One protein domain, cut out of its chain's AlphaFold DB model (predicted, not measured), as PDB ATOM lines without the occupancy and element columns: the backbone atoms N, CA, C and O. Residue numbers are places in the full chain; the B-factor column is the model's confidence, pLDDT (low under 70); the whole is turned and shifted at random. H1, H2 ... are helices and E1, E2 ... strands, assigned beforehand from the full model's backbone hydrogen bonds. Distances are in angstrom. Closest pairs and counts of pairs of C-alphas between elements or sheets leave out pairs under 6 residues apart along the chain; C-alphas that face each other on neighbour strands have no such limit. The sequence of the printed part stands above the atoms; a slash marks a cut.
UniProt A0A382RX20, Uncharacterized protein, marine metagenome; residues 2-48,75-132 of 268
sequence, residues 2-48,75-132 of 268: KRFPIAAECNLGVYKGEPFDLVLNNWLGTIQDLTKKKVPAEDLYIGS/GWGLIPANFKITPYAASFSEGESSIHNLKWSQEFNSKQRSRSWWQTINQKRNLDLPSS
ATOM      1  N   LYS A   2     -25.589  21.282-107.132       88.44
ATOM      2  CA  LYS A   2     -25.455  22.507-107.939       88.44
ATOM      3  C   LYS A   2     -26.433  22.468-109.118       88.44
ATOM      4  O   LYS A   2     -26.613  21.406-109.702       88.44
ATOM      5  N   ARG A   3     -27.089  23.594-109.424       89.94
ATOM      6  CA  ARG A   3     -28.108  23.699-110.488       89.94
ATOM      7  C   ARG A   3     -27.510  23.733-111.885       89.94
ATOM      8  O   ARG A   3     -28.089  23.193-112.820       89.94
ATOM      9  N   PHE A   4     -26.403  24.451-112.019       92.69
ATOM     10  CA  PHE A   4     -25.782  24.735-113.301       92.69
ATOM     11  C   PHE A   4     -24.637  23.756-113.567       92.69
ATOM     12  O   PHE A   4     -23.981  23.337-112.607       92.69
ATOM     13  N   PRO A   5     -24.375  23.420-114.844       92.69
ATOM     14  CA  PRO A   5     -23.200  22.648-115.224       92.69
ATOM     15  C   PRO A   5     -21.924  23.286-114.679       92.69
ATOM     16  O   PRO A   5     -21.774  24.510-114.688       92.69
ATOM     17  N   ILE A   6     -21.019  22.440-114.201       94.75
ATOM     18  CA  ILE A   6     -19.710  22.836-113.690       94.75
ATOM     19  C   ILE A   6     -18.698  22.443-114.759       94.75
ATOM     20  O   ILE A   6     -18.640  21.275-115.141       94.75
ATOM     21  N   ALA A   7     -17.937  23.414-115.260       94.31
ATOM     22  CA  ALA A   7     -16.827  23.134-116.165       94.31
ATOM     23  C   ALA A   7     -15.781  22.269-115.443       94.31
ATOM     24  O   ALA A   7     -15.626  22.393-114.226       94.31
ATOM     25  N   ALA A   8     -15.090  21.382-116.162       93.56
ATOM     26  CA  ALA A   8     -14.193  20.400-115.548       93.56
ATOM     27  C   ALA A   8     -13.097  21.078-114.708       93.56
ATOM     28  O   ALA A   8     -12.847  20.685-113.574       93.56
ATOM     29  N   GLU A   9     -12.531  22.168-115.215       94.50
ATOM     30  CA  GLU A   9     -11.538  22.995-114.532       94.50
ATOM     31  C   GLU A   9     -12.090  23.707-113.281       94.50
ATOM     32  O   GLU A   9     -11.342  24.039-112.365       94.50
ATOM     33  N   CYS A  10     -13.410  23.899-113.190       96.31
ATOM     34  CA  CYS A  10     -14.094  24.432-112.008       96.31
ATOM     35  C   CYS A  10     -14.493  23.337-111.001       96.31
ATOM     36  O   CYS A  10     -15.263  23.602-110.072       96.31
ATOM     37  N   ASN A  11     -13.990  22.110-111.157       97.06
ATOM     38  CA  ASN A  11     -14.092  21.050-110.162       97.06
ATOM     39  C   ASN A  11     -12.737  20.850-109.483       97.06
ATOM     40  O   ASN A  11     -11.787  20.397-110.107       97.06
ATOM     41  N   LEU A  12     -12.660  21.121-108.180       96.88
ATOM     42  CA  LEU A  12     -11.423  20.999-107.408       96.88
ATOM     43  C   LEU A  12     -10.834  19.574-107.446       96.88
ATOM     44  O   LEU A  12      -9.631  19.404-107.276       96.88
ATOM     45  N   GLY A  13     -11.661  18.560-107.721       95.75
ATOM     46  CA  GLY A  13     -11.238  17.166-107.851       95.75
ATOM     47  C   GLY A  13     -10.191  16.925-108.945       95.75
ATOM     48  O   GLY A  13      -9.403  15.991-108.815       95.75
ATOM     49  N   VAL A  14     -10.103  17.788-109.968       96.56
ATOM     50  CA  VAL A  14      -9.067  17.677-111.016       96.56
ATOM     51  C   VAL A  14      -7.654  17.952-110.496       96.56
ATOM     52  O   VAL A  14      -6.684  17.570-111.137       96.56
ATOM     53  N   TYR A  15      -7.532  18.581-109.323       96.50
ATOM     54  CA  TYR A  15      -6.260  18.914-108.676       96.50
ATOM     55  C   TYR A  15      -5.858  17.908-107.587       96.50
ATOM     56  O   TYR A  15      -5.026  18.200-106.724       96.50
ATOM     57  N   LYS A  16      -6.476  16.725-107.559       96.38
ATOM     58  CA  LYS A  16      -6.171  15.698-106.560       96.38
ATOM     59  C   LYS A  16      -4.676  15.352-106.563       96.38
ATOM     60  O   LYS A  16      -4.119  14.995-107.592       96.38
ATOM     61  N   GLY A  17      -4.052  15.400-105.386       95.81
ATOM     62  CA  GLY A  17      -2.623  15.122-105.200       95.81
ATOM     63  C   GLY A  17      -1.684  16.297-105.497       95.81
ATOM     64  O   GLY A  17      -0.493  16.194-105.199       95.81
ATOM     65  N   GLU A  18      -2.196  17.421-106.002       97.62
ATOM     66  CA  GLU A  18      -1.392  18.611-106.286       97.62
ATOM     67  C   GLU A  18      -1.155  19.465-105.025       97.62
ATOM     68  O   GLU A  18      -2.021  19.505-104.140       97.62
ATOM     69  N   PRO A  19      -0.006  20.163-104.898       97.06
ATOM     70  CA  PRO A  19       0.286  21.023-103.748       97.06
ATOM     71  C   PRO A  19      -0.748  22.139-103.574       97.06
ATOM     72  O   PRO A  19      -1.004  22.898-104.511       97.06
ATOM     73  N   PHE A  20      -1.302  22.288-102.366       95.00
ATOM     74  CA  PHE A  20      -2.423  23.209-102.138       95.00
ATOM     75  C   PHE A  20      -2.121  24.669-102.536       95.00
ATOM     76  O   PHE A  20      -3.000  25.332-103.080       95.00
ATOM     77  N   ASP A  21      -0.894  25.163-102.323       92.19
ATOM     78  CA  ASP A  21      -0.497  26.537-102.671       92.19
ATOM     79  C   ASP A  21      -0.564  26.808-104.178       92.19
ATOM     80  O   ASP A  21      -1.043  27.860-104.612       92.19
ATOM     81  N   LEU A  22      -0.109  25.838-104.981       94.88
ATOM     82  CA  LEU A  22      -0.175  25.895-106.440       94.88
ATOM     83  C   LEU A  22      -1.634  25.837-106.902       94.88
ATOM     84  O   LEU A  22      -2.069  26.647-107.724       94.88
ATOM     85  N   VAL A  23      -2.397  24.904-106.328       96.88
ATOM     86  CA  VAL A  23      -3.813  24.707-106.643       96.88
ATOM     87  C   VAL A  23      -4.625  25.950-106.335       96.88
ATOM     88  O   VAL A  23      -5.457  26.327-107.146       96.88
ATOM     89  N   LEU A  24      -4.382  26.623-105.213       95.50
ATOM     90  CA  LEU A  24      -5.161  27.791-104.814       95.50
ATOM     91  C   LEU A  24      -5.046  28.942-105.826       95.50
ATOM     92  O   LEU A  24      -6.057  29.552-106.174       95.50
ATOM     93  N   ASN A  25      -3.837  29.230-106.318       93.81
ATOM     94  CA  ASN A  25      -3.633  30.284-107.315       93.81
ATOM     95  C   ASN A  25      -4.333  29.926-108.640       93.81
ATOM     96  O   ASN A  25      -5.061  30.747-109.200       93.81
ATOM     97  N   ASN A  26      -4.173  28.680-109.101       95.88
ATOM     98  CA  ASN A  26      -4.828  28.183-110.315       95.88
ATOM     99  C   ASN A  26      -6.355  28.170-110.176       95.88
ATOM    100  O   ASN A  26      -7.074  28.562-111.096       95.88
ATOM    101  N   TRP A  27      -6.852  27.761-109.010       97.25
ATOM    102  CA  TRP A  27      -8.265  27.722-108.668       97.25
ATOM    103  C   TRP A  27      -8.882  29.114-108.751       97.25
ATOM    104  O   TRP A  27      -9.860  29.290-109.473       97.25
ATOM    105  N   LEU A  28      -8.286  30.108-108.080       96.00
ATOM    106  CA  LEU A  28      -8.764  31.492-108.110       96.00
ATOM    107  C   LEU A  28      -8.781  32.052-109.534       96.00
ATOM    108  O   LEU A  28      -9.817  32.558-109.960       96.00
ATOM    109  N   GLY A  29      -7.697  31.884-110.301       95.31
ATOM    110  CA  GLY A  29      -7.665  32.298-111.708       95.31
ATOM    111  C   GLY A  29      -8.776  31.643-112.533       95.31
ATOM    112  O   GLY A  29      -9.452  32.304-113.321       95.31
ATOM    113  N   THR A  30      -9.038  30.360-112.285       96.06
ATOM    114  CA  THR A  30     -10.050  29.585-113.006       96.06
ATOM    115  C   THR A  30     -11.471  30.032-112.684       96.06
ATOM    116  O   THR A  30     -12.259  30.251-113.606       96.06
ATOM    117  N   ILE A  31     -11.826  30.165-111.403       95.75
ATOM    118  CA  ILE A  31     -13.196  30.516-111.005       95.75
ATOM    119  C   ILE A  31     -13.484  32.008-111.199       95.75
ATOM    120  O   ILE A  31     -14.632  32.366-111.458       95.75
ATOM    121  N   GLN A  32     -12.475  32.882-111.103       95.62
ATOM    122  CA  GLN A  32     -12.651  34.332-111.239       95.62
ATOM    123  C   GLN A  32     -12.617  34.826-112.690       95.62
ATOM    124  O   GLN A  32     -13.031  35.964-112.930       95.62
ATOM    125  N   ASP A  33     -12.211  33.969-113.630       94.94
ATOM    126  CA  ASP A  33     -12.214  34.202-115.076       94.94
ATOM    127  C   ASP A  33     -13.477  34.942-115.553       94.94
ATOM    128  O   ASP A  33     -14.615  34.509-115.339       94.94
ATOM    129  N   LEU A  34     -13.260  36.095-116.188       92.25
ATOM    130  CA  LEU A  34     -14.318  36.999-116.638       92.25
ATOM    131  C   LEU A  34     -15.095  36.460-117.843       92.25
ATOM    132  O   LEU A  34     -16.213  36.908-118.084       92.25
ATOM    133  N   THR A  35     -14.531  35.502-118.581       94.31
ATOM    134  CA  THR A  35     -15.185  34.882-119.742       94.31
ATOM    135  C   THR A  35     -16.233  33.846-119.332       94.31
ATOM    136  O   THR A  35     -17.143  33.534-120.104       94.31
ATOM    137  N   LYS A  36     -16.151  33.327-118.099       94.19
ATOM    138  CA  LYS A  36     -17.072  32.310-117.594       94.19
ATOM    139  C   LYS A  36     -18.408  32.919-117.181       94.19
ATOM    140  O   LYS A  36     -18.494  33.997-116.590       94.19
ATOM    141  N   LYS A  37     -19.487  32.178-117.444       94.62
ATOM    142  CA  LYS A  37     -20.839  32.568-117.034       94.62
ATOM    143  C   LYS A  37     -20.938  32.609-115.508       94.62
ATOM    144  O   LYS A  37     -20.705  31.604-114.840       94.62
ATOM    145  N   LYS A  38     -21.388  33.748-114.976       96.25
ATOM    146  CA  LYS A  38     -21.648  33.937-113.545       96.25
ATOM    147  C   LYS A  38     -23.144  33.924-113.249       96.25
ATOM    148  O   LYS A  38     -23.944  34.471-114.006       96.25
ATOM    149  N   VAL A  39     -23.512  33.310-112.132       96.69
ATOM    150  CA  VAL A  39     -24.888  33.209-111.621       96.69
ATOM    151  C   VAL A  39     -24.905  33.602-110.143       96.69
ATOM    152  O   VAL A  39     -23.894  33.382-109.475       96.69
ATOM    153  N   PRO A  40     -25.992  34.181-109.606       97.06
ATOM    154  CA  PRO A  40     -26.108  34.418-108.168       97.06
ATOM    155  C   PRO A  40     -25.839  33.137-107.370       97.06
ATOM    156  O   PRO A  40     -26.255  32.047-107.773       97.06
ATOM    157  N   ALA A  41     -25.133  33.247-106.244       95.81
ATOM    158  CA  ALA A  41     -24.816  32.094-105.407       95.81
ATOM    159  C   ALA A  41     -26.093  31.368-104.949       95.81
ATOM    160  O   ALA A  41     -26.138  30.138-104.947       95.81
ATOM    161  N   GLU A  42     -27.160  32.113-104.666       95.25
ATOM    162  CA  GLU A  42     -28.466  31.577-104.291       95.25
ATOM    163  C   GLU A  42     -29.166  30.757-105.371       95.25
ATOM    164  O   GLU A  42     -29.893  29.819-105.040       95.25
ATOM    165  N   ASP A  43     -28.871  31.032-106.642       94.75
ATOM    166  CA  ASP A  43     -29.366  30.252-107.774       94.75
ATOM    167  C   ASP A  43     -28.487  29.029-108.066       94.75
ATOM    168  O   ASP A  43     -28.937  28.068-108.702       94.75
ATOM    169  N   LEU A  44     -27.220  29.061-107.634       92.94
ATOM    170  CA  LEU A  44     -26.259  27.993-107.880       92.94
ATOM    171  C   LEU A  44     -26.544  26.756-107.029       92.94
ATOM    172  O   LEU A  44     -26.506  25.635-107.548       92.94
ATOM    173  N   TYR A  45     -26.737  26.926-105.722       87.81
ATOM    174  CA  TYR A  45     -26.941  25.799-104.815       87.81
ATOM    175  C   TYR A  45     -28.365  25.252-104.942       87.81
ATOM    176  O   TYR A  45     -29.334  25.986-105.099       87.81
ATOM    177  N   ILE A  46     -28.497  23.930-104.869       85.31
ATOM    178  CA  ILE A  46     -29.793  23.241-104.855       85.31
ATOM    179  C   ILE A  46     -29.780  22.089-103.855       85.31
ATOM    180  O   ILE A  46     -28.726  21.608-103.419       85.31
ATOM    181  N   GLY A  47     -30.982  21.615-103.544       84.38
ATOM    182  CA  GLY A  47     -31.243  20.537-102.599       84.38
ATOM    183  C   GLY A  47     -32.097  21.019-101.435       84.38
ATOM    184  O   GLY A  47     -32.289  22.219-101.248       84.38
ATOM    185  N   SER A  48     -32.621  20.071-100.661       82.06
ATOM    186  CA  SER A  48     -33.551  20.365 -99.568       82.06
ATOM    187  C   SER A  48     -32.942  21.307 -98.532       82.06
ATOM    188  O   SER A  48     -33.601  22.259 -98.141       82.06
ATOM    189  N   GLY A  75     -15.328  27.274-102.320       96.56
ATOM    190  CA  GLY A  75     -14.735  27.706-103.585       96.56
ATOM    191  C   GLY A  75     -14.496  29.205-103.687       96.56
ATOM    192  O   GLY A  75     -13.602  29.600-104.414       96.56
ATOM    193  N   TRP A  76     -15.274  30.037-102.994       97.31
ATOM    194  CA  TRP A  76     -15.268  31.496-103.182       97.31
ATOM    195  C   TRP A  76     -15.007  32.292-101.899       97.31
ATOM    196  O   TRP A  76     -14.946  33.518-101.961       97.31
ATOM    197  N   GLY A  77     -14.861  31.637-100.747       97.56
ATOM    198  CA  GLY A  77     -14.766  32.301 -99.449       97.56
ATOM    199  C   GLY A  77     -16.125  32.807 -98.953       97.56
ATOM    200  O   GLY A  77     -17.167  32.208 -99.227       97.56
ATOM    201  N   LEU A  78     -16.119  33.913 -98.212       97.81
ATOM    202  CA  LEU A  78     -17.315  34.540 -97.652       97.81
ATOM    203  C   LEU A  78     -18.008  35.438 -98.680       97.81
ATOM    204  O   LEU A  78     -17.463  36.472 -99.062       97.81
ATOM    205  N   ILE A  79     -19.198  35.073 -99.149       97.75
ATOM    206  CA  ILE A  79     -19.916  35.846-100.181       97.75
ATOM    207  C   ILE A  79     -21.384  36.064 -99.800       97.75
ATOM    208  O   ILE A  79     -21.974  35.176 -99.187       97.75
ATOM    209  N   PRO A  80     -22.014  37.193-100.168       97.50
ATOM    210  CA  PRO A  80     -23.455  37.334-100.012       97.50
ATOM    211  C   PRO A  80     -24.186  36.431-101.017       97.50
ATOM    212  O   PRO A  80     -23.670  36.121-102.093       97.50
ATOM    213  N   ALA A  81     -25.393  35.984-100.675       96.75
ATOM    214  CA  ALA A  81     -26.136  35.002-101.470       96.75
ATOM    215  C   ALA A  81     -26.483  35.495-102.891       96.75
ATOM    216  O   ALA A  81     -26.510  34.708-103.834       96.75
ATOM    217  N   ASN A  82     -26.657  36.803-103.072       96.62
ATOM    218  CA  ASN A  82     -26.905  37.422-104.375       96.62
ATOM    219  C   ASN A  82     -25.623  37.648-105.212       96.62
ATOM    220  O   ASN A  82     -25.708  38.089-106.361       96.62
ATOM    221  N   PHE A  83     -24.433  37.360-104.670       97.56
ATOM    222  CA  PHE A  83     -23.170  37.569-105.375       97.56
ATOM    223  C   PHE A  83     -23.045  36.627-106.572       97.56
ATOM    224  O   PHE A  83     -23.271  35.420-106.456       97.56
ATOM    225  N   LYS A  84     -22.665  37.168-107.734       97.12
ATOM    226  CA  LYS A  84     -22.545  36.389-108.969       97.12
ATOM    227  C   LYS A  84     -21.218  35.635-109.011       97.12
ATOM    228  O   LYS A  84     -20.154  36.245-109.077       97.12
ATOM    229  N   ILE A  85     -21.295  34.311-109.061       97.31
ATOM    230  CA  ILE A  85     -20.154  33.396-109.058       97.31
ATOM    231  C   ILE A  85     -20.189  32.434-110.241       97.31
ATOM    232  O   ILE A  85     -21.249  32.095-110.770       97.31
ATOM    233  N   THR A  86     -19.012  31.960-110.633       97.50
ATOM    234  CA  THR A  86     -18.871  30.847-111.575       97.50
ATOM    235  C   THR A  86     -19.301  29.543-110.889       97.50
ATOM    236  O   THR A  86     -18.848  29.282-109.765       97.50
ATOM    237  N   PRO A  87     -20.163  28.714-111.515       97.56
ATOM    238  CA  PRO A  87     -20.477  27.376-111.020       97.56
ATOM    239  C   PRO A  87     -19.210  26.553-110.776       97.56
ATOM    240  O   PRO A  87     -18.337  26.475-111.633       97.56
ATOM    241  N   TYR A  88     -19.113  25.943-109.596       97.50
ATOM    242  CA  TYR A  88     -17.906  25.251-109.150       97.50
ATOM    243  C   TYR A  88     -18.250  24.053-108.254       97.50
ATOM    244  O   TYR A  88     -19.315  24.032-107.617       97.50
ATOM    245  N   ALA A  89     -17.315  23.107-108.138       97.06
ATOM    246  CA  ALA A  89     -17.329  22.037-107.146       97.06
ATOM    247  C   ALA A  89     -16.070  22.098-106.267       97.06
ATOM    248  O   ALA A  89     -14.967  21.848-106.732       97.06
ATOM    249  N   ALA A  90     -16.251  22.447-104.995       97.06
ATOM    250  CA  ALA A  90     -15.243  22.384-103.939       97.06
ATOM    251  C   ALA A  90     -15.971  22.221-102.595       97.06
ATOM    252  O   ALA A  90     -17.063  22.781-102.429       97.06
ATOM    253  N   SER A  91     -15.398  21.467-101.657       95.88
ATOM    254  CA  SER A  91     -16.010  21.192-100.351       95.88
ATOM    255  C   SER A  91     -14.974  21.040 -99.235       95.88
ATOM    256  O   SER A  91     -13.849  20.616 -99.487       95.88
ATOM    257  N   PHE A  92     -15.383  21.347 -97.999       95.62
ATOM    258  CA  PHE A  92     -14.663  20.969 -96.774       95.62
ATOM    259  C   PHE A  92     -14.996  19.548 -96.299       95.62
ATOM    260  O   PHE A  92     -14.310  19.009 -95.444       95.62
ATOM    261  N   SER A  93     -16.072  18.953 -96.812       92.56
ATOM    262  CA  SER A  93     -16.433  17.565 -96.515       92.56
ATOM    263  C   SER A  93     -15.657  16.599 -97.405       92.56
ATOM    264  O   SER A  93     -15.322  16.944 -98.540       92.56
ATOM    265  N   GLU A  94     -15.456  15.374 -96.922       91.19
ATOM    266  CA  GLU A  94     -14.906  14.270 -97.714       91.19
ATOM    267  C   GLU A  94     -15.692  14.037 -99.015       91.19
ATOM    268  O   GLU A  94     -16.908  14.247 -99.086       91.19
ATOM    269  N   GLY A  95     -14.986  13.602-100.057       93.69
ATOM    270  CA  GLY A  95     -15.544  13.385-101.392       93.69
ATOM    271  C   GLY A  95     -14.584  13.812-102.496       93.69
ATOM    272  O   GLY A  95     -13.499  14.312-102.224       93.69
ATOM    273  N   GLU A  96     -14.979  13.623-103.755       93.56
ATOM    274  CA  GLU A  96     -14.123  13.855-104.930       93.56
ATOM    275  C   GLU A  96     -13.564  15.287-105.002       93.56
ATOM    276  O   GLU A  96     -12.361  15.482-105.167       93.56
ATOM    277  N   SER A  97     -14.413  16.293-104.785       95.81
ATOM    278  CA  SER A  97     -14.037  17.716-104.814       95.81
ATOM    279  C   SER A  97     -13.612  18.269-103.445       95.81
ATOM    280  O   SER A  97     -13.744  19.470-103.194       95.81
ATOM    281  N   SER A  98     -13.179  17.410-102.520       97.00
ATOM    282  CA  SER A  98     -12.721  17.829-101.192       97.00
ATOM    283  C   SER A  98     -11.369  18.535-101.263       97.00
ATOM    284  O   SER A  98     -10.444  18.049-101.915       97.00
ATOM    285  N   ILE A  99     -11.205  19.623-100.507       97.38
ATOM    286  CA  ILE A  99      -9.889  20.254-100.309       97.38
ATOM    287  C   ILE A  99      -8.877  19.302 -99.639       97.38
ATOM    288  O   ILE A  99      -7.667  19.513 -99.713       97.38
ATOM    289  N   HIS A 100      -9.352  18.242 -98.976       96.62
ATOM    290  CA  HIS A 100      -8.504  17.264 -98.296       96.62
ATOM    291  C   HIS A 100      -7.799  16.309 -99.266       96.62
ATOM    292  O   HIS A 100      -6.809  15.694 -98.875       96.62
ATOM    293  N   ASN A 101      -8.245  16.256-100.526       96.69
ATOM    294  CA  ASN A 101      -7.609  15.485-101.597       96.69
ATOM    295  C   ASN A 101      -6.364  16.165-102.187       96.69
ATOM    296  O   ASN A 101      -5.664  15.555-102.998       96.69
ATOM    297  N   LEU A 102      -6.100  17.421-101.825       97.25
ATOM    298  CA  LEU A 102      -4.883  18.126-102.218       97.25
ATOM    299  C   LEU A 102      -3.686  17.611-101.409       97.25
ATOM    300  O   LEU A 102      -3.837  17.004-100.347       97.25
ATOM    301  N   LYS A 103      -2.476  17.887-101.886       97.25
ATOM    302  CA  LYS A 103      -1.252  17.607-101.138       97.25
ATOM    303  C   LYS A 103      -0.985  18.732-100.139       97.25
ATOM    304  O   LYS A 103      -0.755  19.882-100.511       97.25
ATOM    305  N   TRP A 104      -0.991  18.359 -98.864       96.31
ATOM    306  CA  TRP A 104      -0.716  19.221 -97.715       96.31
ATOM    307  C   TRP A 104       0.589  18.804 -97.028       96.31
ATOM    308  O   TRP A 104       1.041  17.668 -97.194       96.31
ATOM    309  N   SER A 105       1.172  19.699 -96.223       93.12
ATOM    310  CA  SER A 105       2.229  19.311 -95.278       93.12
ATOM    311  C   SER A 105       1.710  18.237 -94.313       93.12
ATOM    312  O   SER A 105       0.548  18.279 -93.901       93.12
ATOM    313  N   GLN A 106       2.574  17.291 -93.933       89.44
ATOM    314  CA  GLN A 106       2.229  16.210 -92.998       89.44
ATOM    315  C   GLN A 106       1.838  16.732 -91.609       89.44
ATOM    316  O   GLN A 106       1.095  16.076 -90.887       89.44
ATOM    317  N   GLU A 107       2.281  17.938 -91.258       91.25
ATOM    318  CA  GLU A 107       1.961  18.592 -89.987       91.25
ATOM    319  C   GLU A 107       0.497  19.047 -89.897       91.25
ATOM    320  O   GLU A 107      -0.012  19.290 -88.805       91.25
ATOM    321  N   PHE A 108      -0.198  19.177 -91.035       92.69
ATOM    322  CA  PHE A 108      -1.550  19.721 -91.072       92.69
ATOM    323  C   PHE A 108      -2.579  18.600 -90.923       92.69
ATOM    324  O   PHE A 108      -2.789  17.797 -91.841       92.69
ATOM    325  N   ASN A 109      -3.306  18.609 -89.808       92.81
ATOM    326  CA  ASN A 109      -4.532  17.829 -89.649       92.81
ATOM    327  C   ASN A 109      -5.703  18.444 -90.445       92.81
ATOM    328  O   ASN A 109      -5.628  19.583 -90.910       92.81
ATOM    329  N   SER A 110      -6.819  17.721 -90.591       91.25
ATOM    330  CA  SER A 110      -7.964  18.168 -91.407       91.25
ATOM    331  C   SER A 110      -8.505  19.546 -91.007       91.25
ATOM    332  O   SER A 110      -8.808  20.360 -91.877       91.25
ATOM    333  N   LYS A 111      -8.552  19.865 -89.706       91.75
ATOM    334  CA  LYS A 111      -9.000  21.176 -89.207       91.75
ATOM    335  C   LYS A 111      -8.053  22.298 -89.641       91.75
ATOM    336  O   LYS A 111      -8.514  23.335 -90.116       91.75
ATOM    337  N   GLN A 112      -6.742  22.084 -89.526       94.81
ATOM    338  CA  GLN A 112      -5.725  23.038 -89.981       94.81
ATOM    339  C   GLN A 112      -5.758  23.227 -91.502       94.81
ATOM    340  O   GLN A 112      -5.642  24.361 -91.962       94.81
ATOM    341  N   ARG A 113      -5.990  22.160 -92.280       96.06
ATOM    342  CA  ARG A 113      -6.164  22.239 -93.746       96.06
ATOM    343  C   ARG A 113      -7.360  23.110 -94.120       96.06
ATOM    344  O   ARG A 113      -7.202  24.058 -94.883       96.06
ATOM    345  N   SER A 114      -8.535  22.851 -93.536       96.19
ATOM    346  CA  SER A 114      -9.743  23.650 -93.793       96.19
ATOM    347  C   SER A 114      -9.557  25.111 -93.421       96.19
ATOM    348  O   SER A 114      -9.895  25.988 -94.215       96.19
ATOM    349  N   ARG A 115      -8.979  25.382 -92.246       96.00
ATOM    350  CA  ARG A 115      -8.690  26.745 -91.792       96.00
ATOM    351  C   ARG A 115      -7.738  27.469 -92.741       96.00
ATOM    352  O   ARG A 115      -8.036  28.582 -93.157       96.00
ATOM    353  N   SER A 116      -6.640  26.823 -93.120       96.50
ATOM    354  CA  SER A 116      -5.627  27.424 -93.994       96.50
ATOM    355  C   SER A 116      -6.182  27.687 -95.390       96.50
ATOM    356  O   SER A 116      -5.979  28.769 -95.935       96.50
ATOM    357  N   TRP A 117      -6.960  26.753 -95.944       97.56
ATOM    358  CA  TRP A 117      -7.683  26.972 -97.196       97.56
ATOM    359  C   TRP A 117      -8.632  28.174 -97.097       97.56
ATOM    360  O   TRP A 117      -8.575  29.074 -97.930       97.56
ATOM    361  N   TRP A 118      -9.478  28.214 -96.060       97.88
ATOM    362  CA  TRP A 118     -10.447  29.291 -95.843       97.88
ATOM    363  C   TRP A 118      -9.787  30.668 -95.699       97.88
ATOM    364  O   TRP A 118     -10.222  31.628 -96.333       97.88
ATOM    365  N   GLN A 119      -8.723  30.769 -94.905       96.81
ATOM    366  CA  GLN A 119      -7.990  32.021 -94.730       96.81
ATOM    367  C   GLN A 119      -7.365  32.464 -96.051       96.81
ATOM    368  O   GLN A 119      -7.584  33.587 -96.501       96.81
ATOM    369  N   THR A 120      -6.653  31.558 -96.723       96.19
ATOM    370  CA  THR A 120      -5.901  31.921 -97.926       96.19
ATOM    371  C   THR A 120      -6.828  32.260 -99.094       96.19
ATOM    372  O   THR A 120      -6.552  33.206 -99.830       96.19
ATOM    373  N   ILE A 121      -7.959  31.558 -99.260       96.88
ATOM    374  CA  ILE A 121      -8.919  31.876-100.326       96.88
ATOM    375  C   ILE A 121      -9.572  33.241-100.106       96.88
ATOM    376  O   ILE A 121      -9.734  33.996-101.062       96.88
ATOM    377  N   ASN A 122      -9.905  33.589 -98.860       97.25
ATOM    378  CA  ASN A 122     -10.494  34.886 -98.546       97.25
ATOM    379  C   ASN A 122      -9.493  36.039 -98.654       97.25
ATOM    380  O   ASN A 122      -9.895  37.131 -99.040       97.25
ATOM    381  N   GLN A 123      -8.217  35.796 -98.346       94.94
ATOM    382  CA  GLN A 123      -7.147  36.788 -98.461       94.94
ATOM    383  C   GLN A 123      -6.718  37.033 -99.911       94.94
ATOM    384  O   GLN A 123      -6.452  38.169-100.287       94.94
ATOM    385  N   LYS A 124      -6.619  35.975-100.728       95.75
ATOM    386  CA  LYS A 124      -6.091  36.073-102.098       95.75
ATOM    387  C   LYS A 124      -7.147  36.354-103.160       95.75
ATOM    388  O   LYS A 124      -6.792  36.771-104.261       95.75
ATOM    389  N   ARG A 125      -8.431  36.101-102.887       93.75
ATOM    390  CA  ARG A 125      -9.491  36.447-103.840       93.75
ATOM    391  C   ARG A 125      -9.508  37.965-104.027       93.75
ATOM    392  O   ARG A 125      -9.658  38.716-103.072       93.75
ATOM    393  N   ASN A 126      -9.396  38.420-105.270       89.75
ATOM    394  CA  ASN A 126      -9.462  39.845-105.586       89.75
ATOM    395  C   ASN A 126     -10.924  40.320-105.661       89.75
ATOM    396  O   ASN A 126     -11.450  40.554-106.748       89.75
ATOM    397  N   LEU A 127     -11.616  40.345-104.519       92.31
ATOM    398  CA  LEU A 127     -13.015  40.762-104.404       92.31
ATOM    399  C   LEU A 127     -13.141  41.900-103.395       92.31
ATOM    400  O   LEU A 127     -12.594  41.810-102.300       92.31
ATOM    401  N   ASP A 128     -13.942  42.908-103.731       93.88
ATOM    402  CA  ASP A 128     -14.349  43.963-102.799       93.88
ATOM    403  C   ASP A 128     -15.467  43.454-101.871       93.88
ATOM    404  O   ASP A 128     -16.637  43.814-101.980       93.88
ATOM    405  N   LEU A 129     -15.119  42.474-101.036       95.88
ATOM    406  CA  LEU A 129     -15.992  41.833-100.059       95.88
ATOM    407  C   LEU A 129     -15.201  41.572 -98.772       95.88
ATOM    408  O   LEU A 129     -14.003  41.290 -98.845       95.88
ATOM    409  N   PRO A 130     -15.852  41.555 -97.595       96.31
ATOM    410  CA  PRO A 130     -15.194  41.175 -96.350       96.31
ATOM    411  C   PRO A 130     -14.541  39.793 -96.449       96.31
ATOM    412  O   PRO A 130     -15.174  38.837 -96.897       96.31
ATOM    413  N   SER A 131     -13.290  39.663 -96.016       95.19
ATOM    414  CA  SER A 131     -12.529  38.410 -96.019       95.19
ATOM    415  C   SER A 131     -12.749  37.550 -94.769       95.19
ATOM    416  O   SER A 131     -12.215  36.448 -94.697       95.19
ATOM    417  N   SER A 132     -13.507  38.030 -93.780       96.50
ATOM    418  CA  SER A 132     -13.781  37.304 -92.533       96.50
ATOM    419  C   SER A 132     -15.102  37.730 -91.885       96.50
ATOM    420  O   SER A 132     -15.650  38.796 -92.195       96.50
TER     421      SER A 132
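AT A GLANCE: This is residues 2 to 48 and 75 to 132 of the 268 residues of an uncharacterized protein of marine metagenome (UniProt A0A382RX20). This model has little regular structure: two longer helices, H2 and H4, slant steeply past each other, and loops make much of the rest. Short H1 is near H2, strand E1 is by the last turns of H4, and H3 is far out. The compact printed part has 105 residues, 40 in named elements, mostly helix, in the order H1, H2, H3, E1, H4; the radius of gyration of the C-alphas is 13.3 A and the spans 37 by 30 by 27 A.

HOW THE PARTS SIT: H4, residues 110 to 124, is close to but not clearly touching H2, residues 20 to 32, at a steep tilt of 47 degrees, the same way; their closest C-alphas, Leu 24 and Ile 121, are 7.1 A apart. E1, residues 77 to 80, pairs with no named strand; its closest C-alpha pair with H4 is Gly 77 and Asn 122, 5.1 A. H1, residues 12 to 15, is close to but not clearly touching H2, closest C-alphas Tyr 15 and Val 23, 6.6 A. H3, residues 41 to 44, is apart from H2 and H4. Every O i to N i+4 pair is within hydrogen-bond range in H4, 8 of 9 in H2; H1 and H3 are too short for one.

IN THESE COORDINATES: H4 is 20.9 A long, H2 17.6 A. C-alpha 12 is at (-11.423, 20.999, -107.408), C-alpha 124 at (-6.091, 36.073, -102.098).

THE WHOLE: Residues 49 to 74 are not printed; C-alphas 48 and 75 are 20.6 A apart. The link E1 to H4 is long, 29 residues. No printed residue is under 70 in pLDDT.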